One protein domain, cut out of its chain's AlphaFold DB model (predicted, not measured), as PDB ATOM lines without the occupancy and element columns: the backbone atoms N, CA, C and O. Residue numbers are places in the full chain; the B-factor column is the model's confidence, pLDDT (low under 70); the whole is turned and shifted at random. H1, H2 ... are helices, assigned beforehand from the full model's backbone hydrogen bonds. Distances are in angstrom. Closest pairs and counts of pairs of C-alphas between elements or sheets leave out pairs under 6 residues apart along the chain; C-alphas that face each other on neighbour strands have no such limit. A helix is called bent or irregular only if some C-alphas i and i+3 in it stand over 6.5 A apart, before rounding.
ATOM      1  N   TYR A   2      21.925 -10.426 -35.182       71.94
ATOM      2  CA  TYR A   2      20.820 -11.017 -34.402       71.94
ATOM      3  C   TYR A   2      20.765 -10.604 -32.919       71.94
ATOM      4  O   TYR A   2      19.691 -10.304 -32.419       71.94
ATOM      5  N   LYS A   3      21.913 -10.485 -32.235       79.31
ATOM      6  CA  LYS A   3      21.968 -10.020 -30.831       79.31
ATOM      7  C   LYS A   3      21.479  -8.584 -30.597       79.31
ATOM      8  O   LYS A   3      21.141  -8.276 -29.464       79.31
ATOM      9  N   LEU A   4      21.458  -7.721 -31.616       84.19
ATOM     10  CA  LEU A   4      20.956  -6.347 -31.482       84.19
ATOM     11  C   LEU A   4      19.488  -6.251 -31.911       84.19
ATOM     12  O   LEU A   4      18.700  -5.618 -31.232       84.19
ATOM     13  N   VAL A   5      19.116  -6.940 -32.993       91.12
ATOM     14  CA  VAL A   5      17.797  -6.801 -33.637       91.12
ATOM     15  C   VAL A   5      16.700  -7.640 -32.972       91.12
ATOM     16  O   VAL A   5      15.518  -7.376 -33.168       91.12
ATOM     17  N   TRP A   6      17.052  -8.672 -32.197       92.38
ATOM     18  CA  TRP A   6      16.054  -9.595 -31.642       92.38
ATOM     19  C   TRP A   6      15.026  -8.910 -30.730       92.38
ATOM     20  O   TRP A   6      13.871  -9.325 -30.730       92.38
ATOM     21  N   LEU A   7      15.420  -7.867 -29.991       91.50
ATOM     22  CA  LEU A   7      14.518  -7.149 -29.090       91.50
ATOM     23  C   LEU A   7      13.528  -6.283 -29.880       91.50
ATOM     24  O   LEU A   7      12.326  -6.375 -29.640       91.50
ATOM     25  N   ASP A   8      14.004  -5.539 -30.884       91.38
ATOM     26  CA  ASP A   8      13.144  -4.788 -31.810       91.38
ATOM     27  C   ASP A   8      12.157  -5.711 -32.542       91.38
ATOM     28  O   ASP A   8      10.962  -5.420 -32.639       91.38
ATOM     29  N   LEU A   9      12.637  -6.871 -33.008       90.69
ATOM     30  CA  LEU A   9      11.811  -7.870 -33.684       90.69
ATOM     31  C   LEU A   9      10.754  -8.464 -32.742       90.69
ATOM     32  O   LEU A   9       9.598  -8.617 -33.134       90.69
ATOM     33  N   ALA A  10      11.128  -8.787 -31.503       94.19
ATOM     34  CA  ALA A  10      10.203  -9.335 -30.516       94.19
ATOM     35  C   ALA A  10       9.088  -8.339 -30.173       94.19
ATOM     36  O   ALA A  10       7.917  -8.725 -30.123       94.19
ATOM     37  N   VAL A  11       9.424  -7.056 -30.000       95.81
ATOM     38  CA  VAL A  11       8.435  -5.991 -29.772       95.81
ATOM     39  C   VAL A  11       7.507  -5.849 -30.981       95.81
ATOM     40  O   VAL A  11       6.288  -5.817 -30.811       95.81
ATOM     41  N   TYR A  12       8.054  -5.847 -32.200       93.88
ATOM     42  CA  TYR A  12       7.260  -5.778 -33.429       93.88
ATOM     43  C   TYR A  12       6.258  -6.935 -33.539       93.88
ATOM     44  O   TYR A  12       5.064  -6.712 -33.755       93.88
ATOM     45  N   ILE A  13       6.730  -8.166 -33.334       95.44
ATOM     46  CA  ILE A  13       5.896  -9.372 -33.384       95.44
ATOM     47  C   ILE A  13       4.814  -9.323 -32.298       95.44
ATOM     48  O   ILE A  13       3.649  -9.607 -32.573       95.44
ATOM     49  N   THR A  14       5.172  -8.916 -31.079       96.25
ATOM     50  CA  THR A  14       4.227  -8.818 -29.956       96.25
ATOM     51  C   THR A  14       3.107  -7.825 -30.265       96.25
ATOM     52  O   THR A  14       1.930  -8.173 -30.158       96.25
ATOM     53  N   CYS A  15       3.444  -6.618 -30.727       95.94
ATOM     54  CA  CYS A  15       2.455  -5.616 -31.127       95.94
ATOM     55  C   CYS A  15       1.564  -6.106 -32.279       95.94
ATOM     56  O   CYS A  15       0.348  -5.914 -32.237       95.94
ATOM     57  N   PHE A  16       2.142  -6.775 -33.281       94.31
ATOM     58  CA  PHE A  16       1.382  -7.339 -34.395       94.31
ATOM     59  C   PHE A  16       0.337  -8.353 -33.915       94.31
ATOM     60  O   PHE A  16      -0.830  -8.282 -34.313       94.31
ATOM     61  N   TYR A  17       0.723  -9.260 -33.015       95.12
ATOM     62  CA  TYR A  17      -0.209 -10.233 -32.452       95.12
ATOM     63  C   TYR A  17      -1.285  -9.588 -31.578       95.12
ATOM     64  O   TYR A  17      -2.437 -10.004 -31.667       95.12
ATOM     65  N   ILE A  18      -0.964  -8.550 -30.798       94.94
ATOM     66  CA  ILE A  18      -1.962  -7.807 -30.007       94.94
ATOM     67  C   ILE A  18      -3.032  -7.197 -30.922       94.94
ATOM     68  O   ILE A  18      -4.228  -7.335 -30.652       94.94
ATOM     69  N   ILE A  19      -2.625  -6.565 -32.024       92.25
ATOM     70  CA  ILE A  19      -3.556  -5.978 -32.999       92.25
ATOM     71  C   ILE A  19      -4.407  -7.074 -33.658       92.25
ATOM     72  O   ILE A  19      -5.629  -6.941 -33.744       92.25
ATOM     73  N   ASN A  20      -3.786  -8.185 -34.066       91.19
ATOM     74  CA  ASN A  20      -4.491  -9.316 -34.672       91.19
ATOM     75  C   ASN A  20      -5.530  -9.933 -33.716       91.19
ATOM     76  O   ASN A  20      -6.674 -10.181 -34.105       91.19
ATOM     77  N   LEU A  21      -5.153 -10.122 -32.449       92.31
ATOM     78  CA  LEU A  21      -6.028 -10.650 -31.406       92.31
ATOM     79  C   LEU A  21      -7.197  -9.694 -31.136       92.31
ATOM     80  O   LEU A  21      -8.343 -10.131 -31.044       92.31
ATOM     81  N   SER A  22      -6.923  -8.390 -31.086       90.44
ATOM     82  CA  SER A  22      -7.941  -7.354 -30.882       90.44
ATOM     83  C   SER A  22      -8.971  -7.341 -32.016       90.44
ATOM     84  O   SER A  22     -10.175  -7.329 -31.755       90.44
ATOM     85  N   TYR A  23      -8.525  -7.445 -33.273       89.25
ATOM     86  CA  TYR A  23      -9.426  -7.561 -34.427       89.25
ATOM     87  C   TYR A  23     -10.301  -8.825 -34.359       89.25
ATOM     88  O   TYR A  23     -11.473  -8.798 -34.741       89.25
ATOM     89  N   ARG A  24      -9.756  -9.943 -33.863       85.25
ATOM     90  CA  ARG A  24     -10.459 -11.233 -33.856       85.25
ATOM     91  C   ARG A  24     -11.429 -11.407 -32.685       85.25
ATOM     92  O   ARG A  24     -12.507 -11.950 -32.909       85.25
ATOM     93  N   PHE A  25     -11.062 -10.963 -31.482       86.31
ATOM     94  CA  PHE A  25     -11.804 -11.263 -30.249       86.31
ATOM     95  C   PHE A  25     -12.557 -10.072 -29.644       86.31
ATOM     96  O   PHE A  25     -13.534 -10.293 -28.937       86.31
ATOM     97  N   ILE A  26     -12.130  -8.831 -29.900       85.69
ATOM     98  CA  ILE A  26     -12.694  -7.639 -29.238       85.69
ATOM     99  C   ILE A  26     -13.634  -6.872 -30.176       85.69
ATOM    100  O   ILE A  26     -14.640  -6.317 -29.740       85.69
ATOM    101  N   LEU A  27     -13.318  -6.831 -31.472       83.38
ATOM    102  CA  LEU A  27     -13.977  -5.927 -32.409       83.38
ATOM    103  C   LEU A  27     -15.327  -6.449 -32.927       83.38
ATOM    104  O   LEU A  27     -15.422  -7.531 -33.515       83.38
ATOM    105  N   THR A  28     -16.363  -5.624 -32.785       85.62
ATOM    106  CA  THR A  28     -17.698  -5.862 -33.364       85.62
ATOM    107  C   THR A  28     -17.741  -5.517 -34.866       85.62
ATOM    108  O   THR A  28     -16.882  -4.777 -35.351       85.62
ATOM    109  N   PRO A  29     -18.728  -6.021 -35.639       85.56
ATOM    110  CA  PRO A  29     -18.802  -5.815 -37.092       85.56
ATOM    111  C   PRO A  29     -18.658  -4.359 -37.585       85.56
ATOM    112  O   PRO A  29     -17.873  -4.146 -38.508       85.56
ATOM    113  N   PRO A  30     -19.314  -3.340 -36.987       88.00
ATOM    114  CA  PRO A  30     -19.142  -1.954 -37.438       88.00
ATOM    115  C   PRO A  30     -17.742  -1.400 -37.130       88.00
ATOM    116  O   PRO A  30     -17.189  -0.628 -37.907       88.00
ATOM    117  N   GLN A  31     -17.123  -1.825 -36.026       87.06
ATOM    118  CA  GLN A  31     -15.779  -1.385 -35.648       87.06
ATOM    119  C   GLN A  31     -14.695  -1.983 -36.562       87.06
ATOM    120  O   GLN A  31     -13.674  -1.337 -36.800       87.06
ATOM    121  N   LYS A  32     -14.921  -3.180 -37.123       89.88
ATOM    122  CA  LYS A  32     -14.018  -3.796 -38.115       89.88
ATOM    123  C   LYS A  32     -13.902  -2.978 -39.394       89.88
ATOM    124  O   LYS A  32     -12.790  -2.783 -39.870       89.88
ATOM    125  N   GLN A  33     -15.010  -2.431 -39.892       90.06
ATOM    126  CA  GLN A  33     -14.997  -1.584 -41.092       90.06
ATOM    127  C   GLN A  33     -14.194  -0.292 -40.888       90.06
ATOM    128  O   GLN A  33     -13.440   0.133 -41.766       90.06
ATOM    129  N   ILE A  34     -14.306   0.312 -39.700       89.94
ATOM    130  CA  ILE A  34     -13.516   1.496 -39.336       89.94
ATOM    131  C   ILE A  34     -12.028   1.131 -39.268       89.94
ATOM    132  O   ILE A  34     -11.191   1.852 -39.808       89.94
ATOM    133  N   PHE A  35     -11.692  -0.007 -38.657       90.44
ATOM    134  CA  PHE A  35     -10.313  -0.488 -38.589       90.44
ATOM    135  C   PHE A  35      -9.710  -0.738 -39.980       90.44
ATOM    136  O   PHE A  35      -8.589  -0.313 -40.242       90.44
ATOM    137  N   GLU A  36     -10.456  -1.359 -40.895       90.19
ATOM    138  CA  GLU A  36     -10.011  -1.594 -42.276       90.19
ATOM    139  C   GLU A  36      -9.728  -0.286 -43.024       90.19
ATOM    140  O   GLU A  36      -8.710  -0.177 -43.711       90.19
ATOM    141  N   SER A  37     -10.559   0.736 -42.809       91.56
ATOM    142  CA  SER A  37     -10.349   2.072 -43.382       91.56
ATOM    143  C   SER A  37      -9.066   2.730 -42.849       91.56
ATOM    144  O   SER A  37      -8.309   3.331 -43.612       91.56
ATOM    145  N   ILE A  38      -8.771   2.574 -41.552       91.38
ATOM    146  CA  ILE A  38      -7.528   3.072 -40.937       91.38
ATOM    147  C   ILE A  38      -6.307   2.339 -41.505       91.38
ATOM    148  O   ILE A  38      -5.300   2.970 -41.823       91.38
ATOM    149  N   VAL A  39      -6.386   1.014 -41.659       91.06
ATOM    150  CA  VAL A  39      -5.283   0.219 -42.219       91.06
ATOM    151  C   VAL A  39      -4.990   0.631 -43.660       91.06
ATOM    152  O   VAL A  39      -3.824   0.837 -43.995       91.06
ATOM    153  N   GLN A  40      -6.022   0.818 -44.489       91.38
ATOM    154  CA  GLN A  40      -5.862   1.315 -45.860       91.38
ATOM    155  C   GLN A  40      -5.222   2.708 -45.897       91.38
ATOM    156  O   GLN A  40      -4.327   2.957 -46.707       91.38
ATOM    157  N   TYR A  41      -5.619   3.599 -44.985       89.75
ATOM    158  CA  TYR A  41      -4.994   4.912 -44.855       89.75
ATOM    159  C   TYR A  41      -3.501   4.797 -44.509       89.75
ATOM    160  O   TYR A  41      -2.662   5.374 -45.203       89.75
ATOM    161  N   CYS A  42      -3.134   3.990 -43.509       89.00
ATOM    162  CA  CYS A  42      -1.730   3.763 -43.156       89.00
ATOM    163  C   CYS A  42      -0.913   3.139 -44.298       89.00
ATOM    164  O   CYS A  42       0.263   3.478 -44.455       89.00
ATOM    165  N   ASP A  43      -1.507   2.247 -45.091       88.25
ATOM    166  CA  ASP A  43      -0.824   1.628 -46.230       88.25
ATOM    167  C   ASP A  43      -0.525   2.649 -47.335       88.25
ATOM    168  O   ASP A  43       0.599   2.723 -47.830       88.25
ATOM    169  N   SER A  44      -1.479   3.540 -47.622       86.81
ATOM    170  CA  SER A  44      -1.281   4.637 -48.580       86.81
ATOM    171  C   SER A  44      -0.177   5.620 -48.157       86.81
ATOM    172  O   SER A  44       0.510   6.192 -49.003       86.81
ATOM    173  N   MET A  45       0.048   5.793 -46.849       82.75
ATOM    174  CA  MET A  45       1.088   6.682 -46.325       82.75
ATOM    175  C   MET A  45       2.488   6.058 -46.313       82.75
ATOM    176  O   MET A  45       3.474   6.795 -46.387       82.75
ATOM    177  N   LYS A  46       2.604   4.723 -46.242       79.38
ATOM    178  CA  LYS A  46       3.905   4.026 -46.198       79.38
ATOM    179  C   LYS A  46       4.798   4.330 -47.404       79.38
ATOM    180  O   LYS A  46       6.015   4.324 -47.258       79.38
ATOM    181  N   GLY A  47       4.213   4.598 -48.572       73.00
ATOM    182  CA  GLY A  47       4.959   4.886 -49.801       73.00
ATOM    183  C   GLY A  47       5.568   6.290 -49.881       73.00
ATOM    184  O   GLY A  47       6.438   6.522 -50.715       73.00
ATOM    185  N   ASN A  48       5.148   7.229 -49.025       67.75
ATOM    186  CA  ASN A  48       5.421   8.657 -49.232       67.75
ATOM    187  C   ASN A  48       6.748   9.156 -48.638       67.75
ATOM    188  O   ASN A  48       7.168  10.268 -48.951       67.75
ATOM    189  N   ILE A  49       7.428   8.371 -47.794       74.38
ATOM    190  CA  ILE A  49       8.700   8.773 -47.176       74.38
ATOM    191  C   ILE A  49       9.781   7.738 -47.504       74.38
ATOM    192  O   ILE A  49       9.678   6.594 -47.058       74.38
TER     193      ILE A  49
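Overview. This is residues 2 to 49 of the 94 residues of the protein "Bestrophin homolog" of Dibothriocephalus latus (UniProt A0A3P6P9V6). A long helix, H1, and a shorter one, H2, meet near their ends as an open, flat V, joined at the point by residues 26 to 28. The arms, residues 2 to 22 and 37 to 49, stand free. The 48 printed residues hold two named helices, H1 then H2, and no named strand; the class is all helix. The whole is only just loose, close to extended, with a radius of gyration of the C-alphas of 14.0 A and spans of 42 by 31 by 7 A.

Along the chain. H1, residues 2 to 25, runs 32.9 A from C-alpha 2 at (20.820, -11.017, -34.402). It is only just irregular: C-alphas 4 and 7 are 6.9 A apart. H2, residues 29 to 46, runs 26.4 A to C-alpha 46 at (3.905, 4.026, -46.198).

Arrangement. H1 and H2 are close but not clearly touching; their closest C-alphas, of Tyr 23 and Lys 32, are 7.0 A apart. They run opposite ways at a shallow tilt of 33 degrees, only just short of steep. O i to N i+4 pairs are within hydrogen-bond range in 18 of 20 cases in H1 and 12 of 14 in H2.

Size, cuts and confidence. The two farthest C-alphas, of Lys 3 and Pro 30, are 42.4 A apart. The printed part has no cut, and its link is tight. Mean pLDDT of the printed part is 88.3; residue 48 is under 70.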